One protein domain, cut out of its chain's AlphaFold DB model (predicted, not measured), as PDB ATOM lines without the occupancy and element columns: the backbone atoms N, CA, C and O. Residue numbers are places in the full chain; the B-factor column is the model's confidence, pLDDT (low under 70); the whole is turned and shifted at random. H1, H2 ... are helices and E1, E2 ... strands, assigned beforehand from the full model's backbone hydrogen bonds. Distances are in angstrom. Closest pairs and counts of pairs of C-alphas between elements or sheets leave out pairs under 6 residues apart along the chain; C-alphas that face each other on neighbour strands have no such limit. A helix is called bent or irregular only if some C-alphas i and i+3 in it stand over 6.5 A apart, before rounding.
ATOM      1  N   LYS A   8      57.542  40.766  58.465       85.94
ATOM      2  CA  LYS A   8      58.328  41.996  58.408       85.94
ATOM      3  C   LYS A   8      58.948  42.184  57.024       85.94
ATOM      4  O   LYS A   8      58.646  43.173  56.366       85.94
ATOM      5  N   ASP A   9      59.722  41.208  56.557       87.25
ATOM      6  CA  ASP A   9      60.386  41.288  55.250       87.25
ATOM      7  C   ASP A   9      59.358  41.349  54.112       87.25
ATOM      8  O   ASP A   9      59.535  42.084  53.142       87.25
ATOM      9  N   ALA A  10      58.246  40.615  54.239       86.44
ATOM     10  CA  ALA A  10      57.159  40.672  53.267       86.44
ATOM     11  C   ALA A  10      56.490  42.056  53.216       86.44
ATOM     12  O   ALA A  10      56.166  42.533  52.127       86.44
ATOM     13  N   GLY A  11      56.294  42.702  54.369       88.44
ATOM     14  CA  GLY A  11      55.761  44.059  54.459       88.44
ATOM     15  C   GLY A  11      56.706  45.092  53.848       88.44
ATOM     16  O   GLY A  11      56.274  45.907  53.036       88.44
ATOM     17  N   GLU A  12      58.000  45.015  54.166       89.94
ATOM     18  CA  GLU A  12      59.030  45.899  53.602       89.94
ATOM     19  C   GLU A  12      59.139  45.740  52.076       89.94
ATOM     20  O   GLU A  12      59.130  46.731  51.341       89.94
ATOM     21  N   ALA A  13      59.152  44.499  51.580       90.38
ATOM     22  CA  ALA A  13      59.173  44.220  50.148       90.38
ATOM     23  C   ALA A  13      57.909  44.734  49.445       90.38
ATOM     24  O   ALA A  13      58.005  45.382  48.403       90.38
ATOM     25  N   LEU A  14      56.722  44.484  50.012       90.31
ATOM     26  CA  LEU A  14      55.463  44.976  49.453       90.31
ATOM     27  C   LEU A  14      55.452  46.504  49.376       90.31
ATOM     28  O   LEU A  14      55.118  47.055  48.330       90.31
ATOM     29  N   GLN A  15      55.854  47.178  50.453       89.81
ATOM     30  CA  GLN A  15      55.940  48.632  50.503       89.81
ATOM     31  C   GLN A  15      56.852  49.166  49.390       89.81
ATOM     32  O   GLN A  15      56.462  50.083  48.668       89.81
ATOM     33  N   GLN A  16      58.023  48.554  49.191       90.81
ATOM     34  CA  GLN A  16      58.937  48.937  48.116       90.81
ATOM     35  C   GLN A  16      58.302  48.754  46.729       90.81
ATOM     36  O   GLN A  16      58.334  49.676  45.913       90.81
ATOM     37  N   TYR A  17      57.658  47.611  46.470       89.62
ATOM     38  CA  TYR A  17      56.983  47.362  45.193       89.62
ATOM     39  C   TYR A  17      55.852  48.351  44.914       89.62
ATOM     40  O   TYR A  17      55.692  48.784  43.771       89.62
ATOM     41  N   MET A  18      55.074  48.718  45.935       87.88
ATOM     42  CA  MET A  18      53.993  49.691  45.791       87.88
ATOM     43  C   MET A  18      54.549  51.083  45.488       87.88
ATOM     44  O   MET A  18      54.093  51.724  44.543       87.88
ATOM     45  N   VAL A  19      55.590  51.516  46.206       87.88
ATOM     46  CA  VAL A  19      56.273  52.797  45.953       87.88
ATOM     47  C   VAL A  19      56.857  52.849  44.538       87.88
ATOM     48  O   VAL A  19      56.731  53.861  43.849       87.88
ATOM     49  N   ASP A  20      57.463  51.766  44.059       88.38
ATOM     50  CA  ASP A  20      58.007  51.721  42.699       88.38
ATOM     51  C   ASP A  20      56.907  51.651  41.630       88.38
ATOM     52  O   ASP A  20      57.012  52.292  40.578       88.38
ATOM     53  N   SER A  21      55.798  50.958  41.905       84.31
ATOM     54  CA  SER A  21      54.635  50.974  41.016       84.31
ATOM     55  C   SER A  21      53.968  52.348  40.962       84.31
ATOM     56  O   SER A  21      53.428  52.702  39.917       84.31
ATOM     57  N   MET A  22      53.988  53.128  42.044       83.50
ATOM     58  CA  MET A  22      53.438  54.486  42.066       83.50
ATOM     59  C   MET A  22      54.209  55.435  41.149       83.50
ATOM     60  O   MET A  22      53.591  56.263  40.483       83.50
ATOM     61  N   LYS A  23      55.537  55.279  41.050       83.88
ATOM     62  CA  LYS A  23      56.386  56.077  40.144       83.88
ATOM     63  C   LYS A  23      56.093  55.816  38.666       83.88
ATOM     64  O   LYS A  23      56.326  56.681  37.830       83.88
ATOM     65  N   THR A  24      55.636  54.609  38.341       81.75
ATOM     66  CA  THR A  24      55.451  54.150  36.956       81.75
ATOM     67  C   THR A  24      53.996  54.189  36.494       81.75
ATOM     68  O   THR A  24      53.745  54.195  35.294       81.75
ATOM     69  N   SER A  25      53.032  54.227  37.421       76.94
ATOM     70  CA  SER A  25      51.604  54.144  37.116       76.94
ATOM     71  C   SER A  25      50.810  55.236  37.824       76.94
ATOM     72  O   SER A  25      50.518  55.137  39.016       76.94
ATOM     73  N   THR A  26      50.334  56.216  37.059       72.69
ATOM     74  CA  THR A  26      49.385  57.248  37.518       72.69
ATOM     75  C   THR A  26      48.047  56.660  37.986       72.69
ATOM     76  O   THR A  26      47.389  57.227  38.853       72.69
ATOM     77  N   HIS A  27      47.680  55.482  37.475       74.62
ATOM     78  CA  HIS A  27      46.475  54.727  37.839       74.62
ATOM     79  C   HIS A  27      46.608  53.927  39.147       74.62
ATOM     80  O   HIS A  27      45.688  53.202  39.534       74.62
ATOM     81  N   HIS A  28      47.768  53.985  39.814       77.25
ATOM     82  CA  HIS A  28      47.931  53.311  41.097       77.25
ATOM     83  C   HIS A  28      47.090  54.028  42.149       77.25
ATOM     84  O   HIS A  28      47.237  55.232  42.347       77.25
ATOM     85  N   LEU A  29      46.228  53.290  42.842       79.94
ATOM     86  CA  LEU A  29      45.224  53.898  43.706       79.94
ATOM     87  C   LEU A  29      45.845  54.692  44.870       79.94
ATOM     88  O   LEU A  29      45.352  55.757  45.214       79.94
ATOM     89  N   ALA A  30      46.994  54.258  45.391       78.00
ATOM     90  CA  ALA A  30      47.739  55.027  46.394       78.00
ATOM     91  C   ALA A  30      48.172  56.440  45.943       78.00
ATOM     92  O   ALA A  30      48.472  57.268  46.792       78.00
ATOM     93  N   ASN A  31      48.229  56.735  44.636       79.12
ATOM     94  CA  ASN A  31      48.519  58.090  44.148       79.12
ATOM     95  C   ASN A  31      47.302  59.020  44.254       79.12
ATOM     96  O   ASN A  31      47.440  60.236  44.160       79.12
ATOM     97  N   LYS A  32      46.097  58.465  44.402       73.69
ATOM     98  CA  LYS A  32      44.853  59.224  44.298       73.69
ATOM     99  C   LYS A  32      44.522  59.972  45.597       73.69
ATOM    100  O   LYS A  32      43.945  61.051  45.512       73.69
ATOM    101  N   THR A  33      44.993  59.521  46.763       64.94
ATOM    102  CA  THR A  33      44.790  60.198  48.065       64.94
ATOM    103  C   THR A  33      45.306  61.642  48.132       64.94
ATOM    104  O   THR A  33      44.831  62.412  48.962       64.94
ATOM    105  N   GLN A  34      46.253  62.047  47.277       62.97
ATOM    106  CA  GLN A  34      46.911  63.359  47.380       62.97
ATOM    107  C   GLN A  34      46.236  64.477  46.562       62.97
ATOM    108  O   GLN A  34      46.390  65.649  46.897       62.97
ATOM    109  N   ASP A  35      45.437  64.142  45.543       66.88
ATOM    110  CA  ASP A  35      45.071  65.092  44.475       66.88
ATOM    111  C   ASP A  35      43.593  65.519  44.457       66.88
ATOM    112  O   ASP A  35      43.125  66.107  43.473       66.88
ATOM    113  N   GLY A  36      42.819  65.186  45.499       74.50
ATOM    114  CA  GLY A  36      41.372  65.451  45.523       74.50
ATOM    115  C   GLY A  36      40.647  64.819  44.327       74.50
ATOM    116  O   GLY A  36      39.665  65.365  43.818       74.50
ATOM    117  N   TRP A  37      41.177  63.694  43.841       80.81
ATOM    118  CA  TRP A  37      40.802  63.030  42.593       80.81
ATOM    119  C   TRP A  37      39.301  62.745  42.482       80.81
ATOM    120  O   TRP A  37      38.745  62.809  41.391       80.81
ATOM    121  N   ILE A  38      38.651  62.504  43.620       85.00
ATOM    122  CA  ILE A  38      37.230  62.184  43.716       85.00
ATOM    123  C   ILE A  38      36.335  63.289  43.134       85.00
ATOM    124  O   ILE A  38      35.266  63.013  42.607       85.00
ATOM    125  N   GLN A  71      47.662  46.823  44.677       87.12
ATOM    126  CA  GLN A  71      48.697  45.854  45.019       87.12
ATOM    127  C   GLN A  71      48.603  45.503  46.502       87.12
ATOM    128  O   GLN A  71      48.315  46.354  47.338       87.12
ATOM    129  N   GLY A  72      48.836  44.237  46.820       87.06
ATOM    130  CA  GLY A  72      48.805  43.729  48.182       87.06
ATOM    131  C   GLY A  72      48.951  42.216  48.206       87.06
ATOM    132  O   GLY A  72      49.116  41.572  47.167       87.06
ATOM    133  N   ILE A  73      48.891  41.642  49.402       85.69
ATOM    134  CA  ILE A  73      49.037  40.204  49.611       85.69
ATOM    135  C   ILE A  73      47.655  39.577  49.712       85.69
ATOM    136  O   ILE A  73      46.836  39.990  50.530       85.69
ATOM    137  N   LEU A  74      47.396  38.563  48.888       84.94
ATOM    138  CA  LEU A  74      46.165  37.784  48.952       84.94
ATOM    139  C   LEU A  74      46.213  36.864  50.180       84.94
ATOM    140  O   LEU A  74      47.015  35.933  50.228       84.94
ATOM    141  N   VAL A  75      45.367  37.127  51.176       82.12
ATOM    142  CA  VAL A  75      45.337  36.376  52.448       82.12
ATOM    143  C   VAL A  75      44.208  35.356  52.479       82.12
ATOM    144  O   VAL A  75      44.335  34.309  53.113       82.12
ATOM    145  N   LYS A  76      43.112  35.640  51.776       76.12
ATOM    146  CA  LYS A  76      41.971  34.737  51.664       76.12
ATOM    147  C   LYS A  76      41.337  34.876  50.292       76.12
ATOM    148  O   LYS A  76      41.253  35.973  49.739       76.12
ATOM    149  N   LYS A  77      40.898  33.746  49.758       70.44
ATOM    150  CA  LYS A  77      40.191  33.645  48.490       70.44
ATOM    151  C   LYS A  77      39.011  32.711  48.720       70.44
ATOM    152  O   LYS A  77      39.143  31.502  48.558       70.44
ATOM    153  N   ASP A  78      37.888  33.283  49.135       67.06
ATOM    154  CA  ASP A  78      36.631  32.550  49.257       67.06
ATOM    155  C   ASP A  78      35.922  32.656  47.909       67.06
ATOM    156  O   ASP A  78      35.042  33.492  47.701       67.06
ATOM    157  N   LEU A  79      36.381  31.854  46.944       61.09
ATOM    158  CA  LEU A  79      35.638  31.673  45.705       61.09
ATOM    159  C   LEU A  79      34.765  30.427  45.848       61.09
ATOM    160  O   LEU A  79      35.329  29.345  46.043       61.09
ATOM    161  N   PRO A  80      33.431  30.524  45.713       58.41
ATOM    162  CA  PRO A  80      32.641  29.327  45.484       58.41
ATOM    163  C   PRO A  80      33.180  28.634  44.220       58.41
ATOM    164  O   PRO A  80      33.473  29.318  43.229       58.41
ATOM    165  N   PRO A  81      33.380  27.305  44.232       58.66
ATOM    166  CA  PRO A  81      33.809  26.591  43.041       58.66
ATOM    167  C   PRO A  81      32.731  26.756  41.968       58.66
ATOM    168  O   PRO A  81      31.623  26.244  42.101       58.66
ATOM    169  N   VAL A  82      33.047  27.499  40.907       62.50
ATOM    170  CA  VAL A  82      32.164  27.629  39.746       62.50
ATOM    171  C   VAL A  82      32.365  26.377  38.899       62.50
ATOM    172  O   VAL A  82      33.224  26.336  38.021       62.50
ATOM    173  N   THR A  83      31.643  25.312  39.237       65.56
ATOM    174  CA  THR A  83      31.678  24.044  38.492       65.56
ATOM    175  C   THR A  83      30.813  24.088  37.238       65.56
ATOM    176  O   THR A  83      31.050  23.327  36.306       65.56
ATOM    177  N   GLU A  84      29.838  24.996  37.194       65.88
ATOM    178  CA  GLU A  84      28.905  25.169  36.084       65.88
ATOM    179  C   GLU A  84      28.717  26.655  35.777       65.88
ATOM    180  O   GLU A  84      28.806  27.501  36.671       65.88
ATOM    181  N   ALA A  85      28.462  26.977  34.507       71.69
ATOM    182  CA  ALA A  85      28.123  28.336  34.110       71.69
ATOM    183  C   ALA A  85      26.802  28.737  34.794       71.69
ATOM    184  O   ALA A  85      25.786  28.069  34.587       71.69
ATOM    185  N   PRO A  86      26.792  29.796  35.612       66.31
ATOM    186  CA  PRO A  86      25.596  30.160  36.346       66.31
ATOM    187  C   PRO A  86      24.502  30.673  35.409       66.31
ATOM    188  O   PRO A  86      24.765  31.376  34.431       66.31
ATOM    189  N   SER A  87      23.253  30.309  35.707       70.19
ATOM    190  CA  SER A  87      22.088  30.853  35.011       70.19
ATOM    191  C   SER A  87      21.940  32.350  35.305       70.19
ATOM    192  O   SER A  87      22.407  32.845  36.333       70.19
ATOM    193  N   LYS A  88      21.254  33.081  34.415       69.19
ATOM    194  CA  LYS A  88      21.004  34.525  34.584       69.19
ATOM    195  C   LYS A  88      20.355  34.875  35.924       69.19
ATOM    196  O   LYS A  88      20.667  35.922  36.482       69.19
ATOM    197  N   ASP A  89      19.515  33.983  36.435       69.31
ATOM    198  CA  ASP A  89      18.797  34.156  37.699       69.31
ATOM    199  C   ASP A  89      19.713  33.984  38.922       69.31
ATOM    200  O   ASP A  89      19.396  34.465  40.006       69.31
ATOM    201  N   ASN A  90      20.879  33.356  38.742       65.88
ATOM    202  CA  ASN A  90      21.816  33.068  39.821       65.88
ATOM    203  C   ASN A  90      22.968  34.074  39.930       65.88
ATOM    204  O   ASN A  90      23.747  33.984  40.877       65.88
ATOM    205  N   TYR A  91      23.089  35.037  39.005       66.31
ATOM    206  CA  TYR A  91      24.200  35.998  39.006       66.31
ATOM    207  C   TYR A  91      24.302  36.813  40.301       66.31
ATOM    208  O   TYR A  91      25.413  37.093  40.740       66.31
ATOM    209  N   ALA A  92      23.175  37.114  40.953       60.00
ATOM    210  CA  ALA A  92      23.153  37.810  42.242       60.00
ATOM    211  C   ALA A  92      23.847  37.020  43.371       60.00
ATOM    212  O   ALA A  92      24.366  37.617  44.312       60.00
ATOM    213  N   PHE A  93      23.909  35.688  43.259       60.94
ATOM    214  CA  PHE A  93      24.531  34.802  44.247       60.94
ATOM    215  C   PHE A  93      26.009  34.499  43.948       60.94
ATOM    216  O   PHE A  93      26.673  33.850  44.757       60.94
ATOM    217  N   LEU A  94      26.564  34.982  42.826       63.34
ATOM    218  CA  LEU A  94      28.005  34.911  42.544       63.34
ATOM    219  C   LEU A  94      28.734  36.108  43.132       63.34
ATOM    220  O   LEU A  94      29.335  36.914  42.425       63.34
ATOM    221  N   GLN A  95      28.713  36.194  44.455       64.81
ATOM    222  CA  GLN A  95      29.603  37.092  45.169       64.81
ATOM    223  C   GLN A  95      30.931  36.376  45.406       64.81
ATOM    224  O   GLN A  95      30.996  35.283  45.970       64.81
ATOM    225  N   GLN A  96      32.006  36.980  44.908       67.38
ATOM    226  CA  GLN A  96      33.364  36.501  45.109       67.38
ATOM    227  C   GLN A  96      34.065  37.424  46.094       67.38
ATOM    228  O   GLN A  96      34.170  38.626  45.853       67.38
ATOM    229  N   HIS A  97      34.572  36.856  47.187       75.00
ATOM    230  CA  HIS A  97      35.283  37.622  48.200       75.00
ATOM    231  C   HIS A  97      36.773  37.299  48.147       75.00
ATOM    232  O   HIS A  97      37.206  36.155  48.325       75.00
ATOM    233  N   ILE A  98      37.572  38.337  47.917       81.06
ATOM    234  CA  ILE A  98      39.022  38.289  48.080       81.06
ATOM    235  C   ILE A  98      39.414  39.185  49.247       81.06
ATOM    236  O   ILE A  98      38.896  40.288  49.400       81.06
ATOM    237  N   GLN A  99      40.345  38.712  50.068       85.25
ATOM    238  CA  GLN A  99      40.930  39.511  51.134       85.25
ATOM    239  C   GLN A  99      42.370  39.848  50.765       85.25
ATOM    240  O   GLN A  99      43.220  38.956  50.675       85.25
ATOM    241  N   ILE A 100      42.633  41.139  50.575       85.94
ATOM    242  CA  ILE A 100      43.962  41.684  50.300       85.94
ATOM    243  C   ILE A 100      44.471  42.393  51.561       85.94
ATOM    244  O   ILE A 100      43.712  43.084  52.238       85.94
ATOM    245  N   MET A 101      45.749  42.219  51.893       87.12
ATOM    246  CA  MET A 101      46.389  42.805  53.071       87.12
ATOM    247  C   MET A 101      47.706  43.500  52.711       87.12
ATOM    248  O   MET A 101      48.484  42.986  51.909       87.12
ATOM    249  N   GLY A 102      47.974  44.639  53.356       85.25
ATOM    250  CA  GLY A 102      49.201  45.429  53.184       85.25
ATOM    251  C   GLY A 102      50.293  45.242  54.233       85.25
ATOM    252  O   GLY A 102      51.307  45.922  54.163       85.25
ATOM    253  N   ILE A 103      50.064  44.395  55.242       86.25
ATOM    254  CA  ILE A 103      50.979  44.141  56.374       86.25
ATOM    255  C   ILE A 103      51.495  45.449  57.011       86.25
ATOM    256  O   ILE A 103      52.684  45.646  57.231       86.25
ATOM    257  N   GLY A 104      50.581  46.384  57.287       80.44
ATOM    258  CA  GLY A 104      50.915  47.645  57.958       80.44
ATOM    259  C   GLY A 104      51.670  48.672  57.106       80.44
ATOM    260  O   GLY A 104      52.093  49.683  57.656       80.44
ATOM    261  N   GLY A 105      51.828  48.453  55.796       85.38
ATOM    262  CA  GLY A 105      52.416  49.445  54.891       85.38
ATOM    263  C   GLY A 105      51.537  50.690  54.728       85.38
ATOM    264  O   GLY A 105      50.335  50.578  54.463       85.38
ATOM    265  N   GLU A 106      52.138  51.877  54.841       87.12
ATOM    266  CA  GLU A 106      51.431  53.164  54.722       87.12
ATOM    267  C   GLU A 106      50.795  53.321  53.332       87.12
ATOM    268  O   GLU A 106      49.640  53.710  53.205       87.12
ATOM    269  N   THR A 107      51.485  52.888  52.273       87.56
ATOM    270  CA  THR A 107      50.966  52.990  50.899       87.56
ATOM    271  C   THR A 107      49.741  52.103  50.666       87.56
ATOM    272  O   THR A 107      48.850  52.433  49.876       87.56
ATOM    273  N   PHE A 108      49.656  50.970  51.364       89.62
ATOM    274  CA  PHE A 108      48.457  50.139  51.321       89.62
ATOM    275  C   PHE A 108      47.303  50.771  52.100       89.62
ATOM    276  O   PHE A 108      46.154  50.669  51.682       89.62
ATOM    277  N   LYS A 109      47.589  51.441  53.217       89.12
ATOM    278  CA  LYS A 109      46.584  52.200  53.966       89.12
ATOM    279  C   LYS A 109      46.004  53.335  53.113       89.12
ATOM    280  O   LYS A 109      44.786  53.469  53.061       89.12
ATOM    281  N   ASP A 110      46.838  54.055  52.367       88.25
ATOM    282  CA  ASP A 110      46.380  55.063  51.400       88.25
ATOM    283  C   ASP A 110      45.506  54.445  50.304       88.25
ATOM    284  O   ASP A 110      44.425  54.944  50.001       88.25
ATOM    285  N   THR A 111      45.929  53.297  49.770       88.56
ATOM    286  CA  THR A 111      45.123  52.507  48.827       88.56
ATOM    287  C   THR A 111      43.752  52.178  49.428       88.56
ATOM    288  O   THR A 111      42.734  52.437  48.797       88.56
ATOM    289  N   ALA A 112      43.697  51.653  50.655       88.44
ATOM    290  CA  ALA A 112      42.442  51.299  51.320       88.44
ATOM    291  C   ALA A 112      41.519  52.514  51.522       88.44
ATOM    292  O   ALA A 112      40.316  52.405  51.289       88.44
ATOM    293  N   ASN A 113      42.078  53.673  51.885       88.62
ATOM    294  CA  ASN A 113      41.319  54.918  52.004       88.62
ATOM    295  C   ASN A 113      40.704  55.332  50.659       88.62
ATOM    296  O   ASN A 113      39.514  55.622  50.596       88.62
ATOM    297  N   SER A 114      41.468  55.282  49.565       88.12
ATOM    298  CA  SER A 114      40.939  55.593  48.232       88.12
ATOM    299  C   SER A 114      39.892  54.589  47.734       88.12
ATOM    300  O   SER A 114      38.985  54.986  47.006       88.12
ATOM    301  N   ILE A 115      39.963  53.307  48.128       88.62
ATOM    302  CA  ILE A 115      38.881  52.341  47.845       88.62
ATOM    303  C   ILE A 115      37.600  52.787  48.550       88.62
ATOM    304  O   ILE A 115      36.538  52.779  47.935       88.62
ATOM    305  N   MET A 116      37.705  53.194  49.818       87.94
ATOM    306  CA  MET A 116      36.560  53.675  50.591       87.94
ATOM    307  C   MET A 116      35.943  54.929  49.959       87.94
ATOM    308  O   MET A 116      34.728  55.004  49.811       87.94
ATOM    309  N   GLU A 117      36.761  55.888  49.518       88.00
ATOM    310  CA  GLU A 117      36.278  57.072  48.788       88.00
ATOM    311  C   GLU A 117      35.537  56.691  47.500       88.00
ATOM    312  O   GLU A 117      34.450  57.205  47.230       88.00
ATOM    313  N   ALA A 118      36.099  55.763  46.719       86.81
ATOM    314  CA  ALA A 118      35.467  55.278  45.498       86.81
ATOM    315  C   ALA A 118      34.130  54.576  45.789       86.81
ATOM    316  O   ALA A 118      33.150  54.813  45.086       86.81
ATOM    317  N   GLN A 119      34.076  53.749  46.836       86.69
ATOM    318  CA  GLN A 119      32.856  53.074  47.275       86.69
ATOM    319  C   GLN A 119      31.773  54.082  47.678       86.69
ATOM    320  O   GLN A 119      30.652  53.990  47.180       86.69
ATOM    321  N   LEU A 120      32.117  55.077  48.499       86.38
ATOM    322  CA  LEU A 120      31.189  56.128  48.925       86.38
ATOM    323  C   LEU A 120      30.602  56.901  47.736       86.38
ATOM    324  O   LEU A 120      29.423  57.251  47.754       86.38
ATOM    325  N   MET A 121      31.387  57.138  46.679       85.25
ATOM    326  CA  MET A 121      30.868  57.748  45.450       85.25
ATOM    327  C   MET A 121      29.788  56.898  44.787       85.25
ATOM    328  O   MET A 121      28.792  57.447  44.322       85.25
ATOM    329  N   PHE A 122      29.954  55.577  44.737       83.69
ATOM    330  CA  PHE A 122      28.915  54.699  44.204       83.69
ATOM    331  C   PHE A 122      27.688  54.666  45.118       83.69
ATOM    332  O   PHE A 122      26.579  54.826  44.621       83.69
ATOM    333  N   GLU A 123      27.863  54.542  46.435       82.19
ATOM    334  CA  GLU A 123      26.751  54.524  47.401       82.19
ATOM    335  C   GLU A 123      25.875  55.784  47.312       82.19
ATOM    336  O   GLU A 123      24.655  55.687  47.347       82.19
ATOM    337  N   GLN A 124      26.454  56.966  47.077       79.69
ATOM    338  CA  GLN A 124      25.674  58.198  46.872       79.69
ATOM    339  C   GLN A 124      24.753  58.165  45.638       79.69
ATOM    340  O   GLN A 124      23.774  58.907  45.589       79.69
ATOM    341  N   HIS A 125      25.058  57.330  44.641       74.38
ATOM    342  CA  HIS A 125      24.263  57.191  43.418       74.38
ATOM    343  C   HIS A 125      23.225  56.061  43.505       74.38
ATOM    344  O   HIS A 125      22.360  55.968  42.632       74.38
ATOM    345  N   PHE A 126      23.274  55.228  44.551       71.00
ATOM    346  CA  PHE A 126      22.355  54.112  44.755       71.00
ATOM    347  C   PHE A 126      21.635  54.253  46.098       71.00
ATOM    348  O   PHE A 126      22.251  54.019  47.132       71.00
TER     349      PHE A 126
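What this domain is: This is residues 8 to 38 and 71 to 126 of the 133 residues of an uncharacterized protein of Armillaria gallica (UniProt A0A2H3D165). A narrow two-stranded ribbon, E1 and E2, and a long helix, H4, spread apart as a loose V, with H1 across its root and the short H2 packed on H4 near that root. Beyond the ribbon the chain makes a long loop tipped by H3, and residues 87 to 92 stick out free. The printed part has 87 residues, with four named helices and two named strands in the order H1, H2, E1, H3, E2, H4; the sheet, order E1 - E2, is antiparallel and the class is mostly helix. The whole is loose, with a radius of gyration of the C-alphas of 16.3 A and spans of 43 by 35 by 21 A.

How they stand to each other: E1, residues 73 to 78, and E2, residues 97 to 101, are antiparallel neighbours at 161 degrees; N 75 and O 99 are within hydrogen-bond range at 2.9 A, as are N 101 and O 73 at 2.8 A. H4, residues 106 to 125, follows E2 after a tight link; their closest C-alphas, of Met 101 and Phe 108, are 7.8 A apart. E1 and H4 are apart. H1, residues 8 to 24, touches H4 with residues 15 to 19 alone, at a steep tilt of 62 degrees, the same way; the closest C-alphas, of Gln 15 and Thr 107, are 6.6 A apart. H1 and E1 are only just apart, closest 8.0 A. H2, residues 29 to 34, touches residues 107 to 115 of H4, about perpendicular at 85 degrees; the closest C-alphas, of Ala 30 and Thr 111, are 4.4 A apart. H1 and H2 are close but not clearly touching, with the closest C-alphas, of Met 22 and Asn 31, 6.4 A apart. H3, residues 88 to 93, touches no helix. Of the O i to N i+4 pairs, 12 of 13 are within hydrogen-bond range in H1, 15 of 16 in H4, and 0 of 2 in both H2 and H3, each of which has 1 of 3 O i to N i+3 pairs within range.

Where its parts are: E1 measures 14.6 A and E2 13.2 A from first to last C-alpha. H4 measures 29.7 A and ends at C-alpha 125 (24.263, 57.191, 43.418). H1 measures 24.8 A and begins at C-alpha 8 (58.328, 41.996, 58.408). H2 and H3 each measure 10.3 A. H3 is irregular: C-alphas 89 and 92 are 7.3 A apart.

The domain as a whole: The two C-alphas farthest apart, of Asp 9 and Asp 89, are 45.7 A apart. Residues 39 to 70 are not printed, and C-alphas 38 and 71 are 20.0 A apart across the cut. Of the links that are printed whole, none is long. Mean pLDDT of the printed part is 79.2; residues 33 to 35, 78 to 84, 86 and 88 to 96 are under 70.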